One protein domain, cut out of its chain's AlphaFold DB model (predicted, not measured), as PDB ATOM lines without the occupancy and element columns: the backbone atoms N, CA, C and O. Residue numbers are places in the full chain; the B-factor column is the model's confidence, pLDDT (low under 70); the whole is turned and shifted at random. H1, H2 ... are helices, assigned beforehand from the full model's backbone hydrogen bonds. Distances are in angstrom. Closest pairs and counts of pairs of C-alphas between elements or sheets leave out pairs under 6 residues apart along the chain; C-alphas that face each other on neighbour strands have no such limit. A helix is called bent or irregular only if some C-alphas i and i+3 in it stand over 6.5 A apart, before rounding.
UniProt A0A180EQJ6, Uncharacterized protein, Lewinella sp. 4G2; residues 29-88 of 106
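AT A GLANCE: This is residues 29 to 88 of the 106 residues of an uncharacterized protein of Lewinella sp. 4G2 (UniProt A0A180EQJ6). A short helical hairpin of H2 and H3 makes the body, and H4 leads off from it at nearly a right angle, packing on the hairpin with its first residues alone. The small helix H1 sits at the other end of the length, beyond the first residues of H2, and is set off from H3 and H4; residues 29 to 39, with no named element, come before it. The printed part has 60 residues with four named helices, in the order H1, H2, H3, H4 along the chain, and no named strand, and its class is all helix. The whole is compact, with a radius of gyration of the C-alphas of 11.9 A, yet its outline is elongated, spanning 33 by 21 by 17 A.

HOW THE PARTS SIT: H2, residues 50 to 62, and H3, residues 66 to 72, touch, with 16 pairs of C-alphas within 8 A. Their closest C-alphas are those of Ala 57 and Ala 69, 4.0 A apart. The two run opposite ways at a shallow tilt of 10 degrees, and they are a helical hairpin, two helices that follow each other and turn back. Their centres are 8.5 A apart. H4, residues 76 to 88, touches H2 with residues 76 to 80 alone, and the closest C-alphas are those of Ala 57 and Val 76, 6.1 A apart. The lines of H2 and H4 are about perpendicular at 70.0 degrees, only just past a steep tilt, and their centres are 12.1 A apart. H3 and H4 touch only at the corner by their link, and only just, with 3 pairs of C-alphas within 8 A. H4 touches H3 with residues 76 to 77 alone; the closest C-alphas of the two are those of Leu 70 and Val 76, 7.0 A apart. The lines of H3 and H4 are about perpendicular at 72 degrees, only just past a steep tilt. H1, residues 40 to 45, touches no helix; it and H2 are near each other, with no pair of C-alphas within 8 A but 5 pairs within 10 A. H1 is apart from H3 and from H4. In H1, H2 and H3 each O i to N i+4 pair is within hydrogen-bond range, and in H4 8 of 9 are.

IN THESE COORDINATES: H2 runs from Trp 50, with its C-alpha at (2.200, 40.962, 7.635), to His 62, with its C-alpha at (2.534, 59.128, 6.474), 18.2 A from first to last C-alpha. H4 runs from Val 76 to Gln 88, 17.5 A, and its last C-alpha is at (14.721, 60.307, -2.285). H4 is neither bent nor irregular, but only just: C-alphas 77 and 80 are 6.1 A apart. H3 runs from Phe 66 to Tyr 72, 9.9 A. H1 runs from Pro 40, with its C-alpha at (-4.277, 38.819, -2.389), to Phe 45, 8.0 A. Residues 29 to 31 are helix too, a run too short to bear a name.

THE WHOLE: The two C-alphas farthest apart are those of Phe 45 in H1 and Gln 88 in H4, 35.5 A. The first and last printed C-alphas, of Asp 29 and Gln 88, are 25.4 A apart. The printed part runs from residue 29 to residue 88 of a chain of 106 residues and has no cut. The links from H1 to H2, from H2 to H3 and from H3 to H4 are tight, with 4, 3 and 3 residues between the helices, and no link is long. The mean pLDDT of the printed part is 88.0. Residues 33 to 38, before H1, are under 70, where the model's confidence is low. The mean pLDDT is 81 for H1 and 98 for H4.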
ATOM      1  N   ASP A  29      -7.797  56.040   6.387       88.88
ATOM      2  CA  ASP A  29      -8.454  54.735   6.505       88.88
ATOM      3  C   ASP A  29      -8.656  54.002   5.171       88.88
ATOM      4  O   ASP A  29      -9.313  52.960   5.128       88.88
ATOM      5  N   PHE A  30      -8.111  54.509   4.058       87.81
ATOM      6  CA  PHE A  30      -8.319  53.922   2.730       87.81
ATOM      7  C   PHE A  30      -7.958  52.431   2.690       87.81
ATOM      8  O   PHE A  30      -8.668  51.646   2.066       87.81
ATOM      9  N   PHE A  31      -6.901  52.031   3.402       84.38
ATOM     10  CA  PHE A  31      -6.450  50.639   3.487       84.38
ATOM     11  C   PHE A  31      -6.974  49.875   4.710       84.38
ATOM     12  O   PHE A  31      -6.586  48.721   4.888       84.38
ATOM     13  N   ASN A  32      -7.813  50.495   5.544       76.81
ATOM     14  CA  ASN A  32      -8.304  49.876   6.770       76.81
ATOM     15  C   ASN A  32      -9.473  48.945   6.476       76.81
ATOM     16  O   ASN A  32      -9.328  47.759   6.733       76.81
ATOM     17  N   ASP A  33     -10.553  49.437   5.856       65.94
ATOM     18  CA  ASP A  33     -11.787  48.647   5.680       65.94
ATOM     19  C   ASP A  33     -12.684  49.114   4.509       65.94
ATOM     20  O   ASP A  33     -13.866  48.782   4.445       65.94
ATOM     21  N   THR A  34     -12.173  49.888   3.540       55.69
ATOM     22  CA  THR A  34     -13.017  50.534   2.502       55.69
ATOM     23  C   THR A  34     -13.617  49.591   1.438       55.69
ATOM     24  O   THR A  34     -14.092  50.039   0.396       55.69
ATOM     25  N   GLY A  35     -13.631  48.274   1.665       54.00
ATOM     26  CA  GLY A  35     -14.206  47.283   0.746       54.00
ATOM     27  C   GLY A  35     -13.358  46.993  -0.500       54.00
ATOM     28  O   GLY A  35     -13.653  46.054  -1.238       54.00
ATOM     29  N   VAL A  36     -12.269  47.735  -0.725       57.59
ATOM     30  CA  VAL A  36     -11.272  47.413  -1.751       57.59
ATOM     31  C   VAL A  36     -10.246  46.462  -1.136       57.59
ATOM     32  O   VAL A  36      -9.235  46.884  -0.580       57.59
ATOM     33  N   VAL A  37     -10.514  45.158  -1.220       57.94
ATOM     34  CA  VAL A  37      -9.568  44.120  -0.788       57.94
ATOM     35  C   VAL A  37      -8.373  44.119  -1.747       57.94
ATOM     36  O   VAL A  37      -8.366  43.431  -2.764       57.94
ATOM     37  N   THR A  38      -7.353  44.928  -1.454       63.38
ATOM     38  CA  THR A  38      -6.128  45.016  -2.270       63.38
ATOM     39  C   THR A  38      -5.112  43.921  -1.940       63.38
ATOM     40  O   THR A  38      -4.136  43.756  -2.670       63.38
ATOM     41  N   CYS A  39      -5.324  43.166  -0.855       77.81
ATOM     42  CA  CYS A  39      -4.396  42.146  -0.375       77.81
ATOM     43  C   CYS A  39      -4.783  40.763  -0.945       77.81
ATOM     44  O   CYS A  39      -5.808  40.211  -0.536       77.81
ATOM     45  N   PRO A  40      -3.969  40.140  -1.827       78.38
ATOM     46  CA  PRO A  40      -4.277  38.819  -2.389       78.38
ATOM     47  C   PRO A  40      -4.438  37.733  -1.319       78.38
ATOM     48  O   PRO A  40      -5.192  36.787  -1.509       78.38
ATOM     49  N   SER A  41      -3.750  37.890  -0.182       82.06
ATOM     50  CA  SER A  41      -3.852  36.986   0.969       82.06
ATOM     51  C   SER A  41      -5.263  36.967   1.563       82.06
ATOM     52  O   SER A  41      -5.815  35.899   1.802       82.06
ATOM     53  N   VAL A  42      -5.876  38.142   1.727       79.69
ATOM     54  CA  VAL A  42      -7.254  38.263   2.221       79.69
ATOM     55  C   VAL A  42      -8.228  37.758   1.156       79.69
ATOM     56  O   VAL A  42      -9.110  36.969   1.455       79.69
ATOM     57  N   MET A  43      -8.016  38.113  -0.115       81.00
ATOM     58  CA  MET A  43      -8.907  37.693  -1.202       81.00
ATOM     59  C   MET A  43      -8.944  36.169  -1.418       81.00
ATOM     60  O   MET A  43      -9.999  35.623  -1.731       81.00
ATOM     61  N   LEU A  44      -7.799  35.487  -1.308       83.19
ATOM     62  CA  LEU A  44      -7.684  34.055  -1.609       83.19
ATOM     63  C   LEU A  44      -7.837  33.162  -0.379       83.19
ATOM     64  O   LEU A  44      -8.279  32.022  -0.513       83.19
ATOM     65  N   PHE A  45      -7.431  33.651   0.792       82.88
ATOM     66  CA  PHE A  45      -7.310  32.831   1.996       82.88
ATOM     67  C   PHE A  45      -8.048  33.408   3.203       82.88
ATOM     68  O   PHE A  45      -8.034  32.762   4.243       82.88
ATOM     69  N   ASP A  46      -8.665  34.588   3.083       77.94
ATOM     70  CA  ASP A  46      -9.313  35.306   4.192       77.94
ATOM     71  C   ASP A  46      -8.361  35.548   5.381       77.94
ATOM     72  O   ASP A  46      -8.744  35.562   6.549       77.94
ATOM     73  N   LEU A  47      -7.066  35.702   5.073       78.94
ATOM     74  CA  LEU A  47      -5.996  35.880   6.051       78.94
ATOM     75  C   LEU A  47      -5.264  37.197   5.811       78.94
ATOM     76  O   LEU A  47      -4.691  37.424   4.739       78.94
ATOM     77  N   GLU A  48      -5.205  38.036   6.843       77.56
ATOM     78  CA  GLU A  48      -4.338  39.211   6.845       77.56
ATOM     79  C   GLU A  48      -2.866  38.782   6.931       77.56
ATOM     80  O   GLU A  48      -2.438  38.120   7.880       77.56
ATOM     81  N   CYS A  49      -2.062  39.162   5.935       81.12
ATOM     82  CA  CYS A  49      -0.620  38.948   5.977       81.12
ATOM     83  C   CYS A  49       0.097  40.140   6.628       81.12
ATOM     84  O   CYS A  49      -0.420  41.256   6.695       81.12
ATOM     85  N   TRP A  50       1.352  39.926   7.029       79.81
ATOM     86  CA  TRP A  50       2.200  40.962   7.635       79.81
ATOM     87  C   TRP A  50       2.377  42.188   6.725       79.81
ATOM     88  O   TRP A  50       2.582  43.302   7.207       79.81
ATOM     89  N   GLY A  51       2.258  41.985   5.409       82.62
ATOM     90  CA  GLY A  51       2.267  43.049   4.411       82.62
ATOM     91  C   GLY A  51       1.052  43.970   4.507       82.62
ATOM     92  O   GLY A  51       1.243  45.182   4.480       82.62
ATOM     93  N   CYS A  52      -0.169  43.439   4.691       84.00
ATOM     94  CA  CYS A  52      -1.361  44.289   4.782       84.00
ATOM     95  C   CYS A  52      -1.268  45.209   6.031       84.00
ATOM     96  O   CYS A  52      -1.538  46.406   5.946       84.00
ATOM     97  N   GLY A  53      -0.776  44.684   7.166       88.88
ATOM     98  CA  GLY A  53      -0.504  45.477   8.374       88.88
ATOM     99  C   GLY A  53       0.563  46.560   8.173       88.88
ATOM    100  O   GLY A  53       0.379  47.693   8.609       88.88
ATOM    101  N   LEU A  54       1.653  46.256   7.458       92.56
ATOM    102  CA  LEU A  54       2.686  47.250   7.147       92.56
ATOM    103  C   LEU A  54       2.170  48.360   6.217       92.56
ATOM    104  O   LEU A  54       2.533  49.516   6.409       92.56
ATOM    105  N   THR A  55       1.322  48.037   5.236       91.75
ATOM    106  CA  THR A  55       0.707  49.038   4.349       91.75
ATOM    107  C   THR A  55      -0.175  50.013   5.130       91.75
ATOM    108  O   THR A  55      -0.004  51.222   4.969       91.75
ATOM    109  N   ARG A  56      -1.044  49.512   6.023       91.75
ATOM    110  CA  ARG A  56      -1.845  50.354   6.935       91.75
ATOM    111  C   ARG A  56      -0.941  51.215   7.813       91.75
ATOM    112  O   ARG A  56      -1.082  52.433   7.847       91.75
ATOM    113  N   ALA A  57       0.074  50.604   8.426       94.94
ATOM    114  CA  ALA A  57       1.020  51.321   9.269       94.94
ATOM    115  C   ALA A  57       1.736  52.455   8.520       94.94
ATOM    116  O   ALA A  57       1.820  53.564   9.035       94.94
ATOM    117  N   VAL A  58       2.219  52.213   7.296       95.94
ATOM    118  CA  VAL A  58       2.851  53.240   6.450       95.94
ATOM    119  C   VAL A  58       1.879  54.376   6.132       95.94
ATOM    120  O   VAL A  58       2.300  55.528   6.167       95.94
ATOM    121  N   MET A  59       0.605  54.077   5.861       95.31
ATOM    122  CA  MET A  59      -0.421  55.086   5.582       95.31
ATOM    123  C   MET A  59      -0.667  55.999   6.789       95.31
ATOM    124  O   MET A  59      -0.556  57.219   6.657       95.31
ATOM    125  N   HIS A  60      -0.904  55.425   7.973       96.44
ATOM    126  CA  HIS A  60      -1.060  56.191   9.216       96.44
ATOM    127  C   HIS A  60       0.214  56.964   9.570       96.44
ATOM    128  O   HIS A  60       0.154  58.141   9.917       96.44
ATOM    129  N   PHE A  61       1.394  56.353   9.411       97.62
ATOM    130  CA  PHE A  61       2.669  57.023   9.679       97.62
ATOM    131  C   PHE A  61       2.892  58.202   8.725       97.62
ATOM    132  O   PHE A  61       3.392  59.249   9.142       97.62
ATOM    133  N   HIS A  62       2.497  58.052   7.456       97.25
ATOM    134  CA  HIS A  62       2.534  59.128   6.474       97.25
ATOM    135  C   HIS A  62       1.643  60.294   6.912       97.25
ATOM    136  O   HIS A  62       2.120  61.418   6.899       97.25
ATOM    137  N   HIS A  63       0.436  60.025   7.423       97.50
ATOM    138  CA  HIS A  63      -0.513  61.023   7.949       97.50
ATOM    139  C   HIS A  63      -0.202  61.535   9.367       97.50
ATOM    140  O   HIS A  63      -0.984  62.295   9.933       97.50
ATOM    141  N   TRP A  64       0.941  61.146   9.940       97.38
ATOM    142  CA  TRP A  64       1.374  61.501  11.299       97.38
ATOM    143  C   TRP A  64       0.517  60.911  12.434       97.38
ATOM    144  O   TRP A  64       0.601  61.352  13.580       97.38
ATOM    145  N   GLU A  65      -0.237  59.850  12.158       96.88
ATOM    146  CA  GLU A  65      -0.995  59.077  13.145       96.88
ATOM    147  C   GLU A  65      -0.138  57.947  13.728       96.88
ATOM    148  O   GLU A  65      -0.331  56.759  13.472       96.88
ATOM    149  N   PHE A  66       0.875  58.318  14.511       97.12
ATOM    150  CA  PHE A  66       1.881  57.360  14.980       97.12
ATOM    151  C   PHE A  66       1.319  56.269  15.901       97.12
ATOM    152  O   PHE A  66       1.821  55.150  15.871       97.12
ATOM    153  N   GLY A  67       0.292  56.568  16.705       97.19
ATOM    154  CA  GLY A  67      -0.340  55.582  17.591       97.19
ATOM    155  C   GLY A  67      -0.922  54.407  16.804       97.19
ATOM    156  O   GLY A  67      -0.515  53.264  17.012       97.19
ATOM    157  N   GLU A  68      -1.778  54.717  15.832       95.00
ATOM    158  CA  GLU A  68      -2.381  53.729  14.931       95.00
ATOM    159  C   GLU A  68      -1.325  53.042  14.059       95.00
ATOM    160  O   GLU A  68      -1.334  51.822  13.894       95.00
ATOM    161  N   ALA A  69      -0.332  53.787  13.569       96.19
ATOM    162  CA  ALA A  69       0.750  53.206  12.781       96.19
ATOM    163  C   ALA A  69       1.513  52.107  13.544       96.19
ATOM    164  O   ALA A  69       1.790  51.038  12.995       96.19
ATOM    165  N   LEU A  70       1.843  52.356  14.814       96.56
ATOM    166  CA  LEU A  70       2.533  51.386  15.666       96.56
ATOM    167  C   LEU A  70       1.634  50.211  16.058       96.56
ATOM    168  O   LEU A  70       2.145  49.098  16.193       96.56
ATOM    169  N   PHE A  71       0.328  50.448  16.210       94.50
ATOM    170  CA  PHE A  71      -0.663  49.401  16.446       94.50
ATOM    171  C   PHE A  71      -0.736  48.425  15.264       94.50
ATOM    172  O   PHE A  71      -0.633  47.216  15.464       94.50
ATOM    173  N   TYR A  72      -0.823  48.936  14.031       91.50
ATOM    174  CA  TYR A  72      -0.889  48.092  12.837       91.50
ATOM    175  C   TYR A  72       0.414  47.349  12.548       91.50
ATOM    176  O   TYR A  72       0.379  46.177  12.162       91.50
ATOM    177  N   ASN A  73       1.570  48.009  12.685       94.38
ATOM    178  CA  ASN A  73       2.860  47.342  12.540       94.38
ATOM    179  C   ASN A  73       4.018  48.159  13.131       94.38
ATOM    180  O   ASN A  73       4.481  49.128  12.530       94.38
ATOM    181  N   PHE A  74       4.596  47.691  14.238       96.00
ATOM    182  CA  PHE A  74       5.752  48.340  14.871       96.00
ATOM    183  C   PHE A  74       6.978  48.482  13.943       96.00
ATOM    184  O   PHE A  74       7.756  49.429  14.080       96.00
ATOM    185  N   ALA A  75       7.155  47.593  12.958       95.94
ATOM    186  CA  ALA A  75       8.279  47.668  12.021       95.94
ATOM    187  C   ALA A  75       8.251  48.938  11.150       95.94
ATOM    188  O   ALA A  75       9.284  49.308  10.583       95.94
ATOM    189  N   VAL A  76       7.118  49.649  11.077       97.38
ATOM    190  CA  VAL A  76       6.984  50.917  10.345       97.38
ATOM    191  C   VAL A  76       8.022  51.960  10.764       97.38
ATOM    192  O   VAL A  76       8.489  52.718   9.919       97.38
ATOM    193  N   VAL A  77       8.473  51.936  12.025       97.62
ATOM    194  CA  VAL A  77       9.517  52.840  12.541       97.62
ATOM    195  C   VAL A  77      10.820  52.714  11.752       97.62
ATOM    196  O   VAL A  77      11.532  53.697  11.586       97.62
ATOM    197  N   PHE A  78      11.127  51.526  11.227       97.75
ATOM    198  CA  PHE A  78      12.297  51.298  10.378       97.75
ATOM    199  C   PHE A  78      11.947  51.370   8.892       97.75
ATOM    200  O   PHE A  78      12.677  51.975   8.103       97.75
ATOM    201  N   PHE A  79      10.820  50.773   8.503       96.88
ATOM    202  CA  PHE A  79      10.427  50.671   7.101       96.88
ATOM    203  C   PHE A  79      10.054  52.021   6.495       96.88
ATOM    204  O   PHE A  79      10.485  52.308   5.384       96.88
ATOM    205  N   TYR A  80       9.313  52.876   7.200       97.62
ATOM    206  CA  TYR A  80       8.917  54.172   6.655       97.62
ATOM    207  C   TYR A  80      10.129  55.084   6.385       97.62
ATOM    208  O   TYR A  80      10.268  55.540   5.247       97.62
ATOM    209  N   PRO A  81      11.086  55.284   7.319       97.62
ATOM    210  CA  PRO A  81      12.313  56.025   7.014       97.62
ATOM    211  C   PRO A  81      13.131  55.414   5.873       97.62
ATOM    212  O   PRO A  81      13.663  56.145   5.037       97.62
ATOM    213  N   PHE A  82      13.206  54.082   5.798       98.00
ATOM    214  CA  PHE A  82      13.872  53.396   4.693       98.00
ATOM    215  C   PHE A  82      13.192  53.673   3.343       98.00
ATOM    216  O   PHE A  82      13.879  53.979   2.366       98.00
ATOM    217  N   LEU A  83      11.857  53.628   3.284       97.12
ATOM    218  CA  LEU A  83      11.079  53.945   2.083       97.12
ATOM    219  C   LEU A  83      11.268  55.404   1.659       97.12
ATOM    220  O   LEU A  83      11.503  55.663   0.479       97.12
ATOM    221  N   VAL A  84      11.250  56.349   2.605       97.75
ATOM    222  CA  VAL A  84      11.531  57.769   2.332       97.75
ATOM    223  C   VAL A  84      12.945  57.945   1.774       97.75
ATOM    224  O   VAL A  84      13.134  58.630   0.767       97.75
ATOM    225  N   TRP A  85      13.944  57.299   2.378       98.25
ATOM    226  CA  TRP A  85      15.323  57.330   1.885       98.25
ATOM    227  C   TRP A  85      15.450  56.750   0.468       98.25
ATOM    228  O   TRP A  85      16.110  57.345  -0.393       98.25
ATOM    229  N   LEU A  86      14.803  55.611   0.205       98.00
ATOM    230  CA  LEU A  86      14.810  54.944  -1.096       98.00
ATOM    231  C   LEU A  86      14.144  55.813  -2.170       98.00
ATOM    232  O   LEU A  86      14.719  56.019  -3.240       98.00
ATOM    233  N   TRP A  87      12.988  56.397  -1.852       97.88
ATOM    234  CA  TRP A  87      12.286  57.347  -2.711       97.88
ATOM    235  C   TRP A  87      13.169  58.554  -3.054       97.88
ATOM    236  O   TRP A  87      13.387  58.847  -4.231       97.88
ATOM    237  N   GLN A  88      13.789  59.195  -2.056       98.06
ATOM    238  CA  GLN A  88      14.721  60.307  -2.285       98.06
ATOM    239  C   GLN A  88      15.921  59.903  -3.148       98.06
ATOM    240  O   GLN A  88      16.450  60.711  -3.918       98.06
TER     241      GLN A  88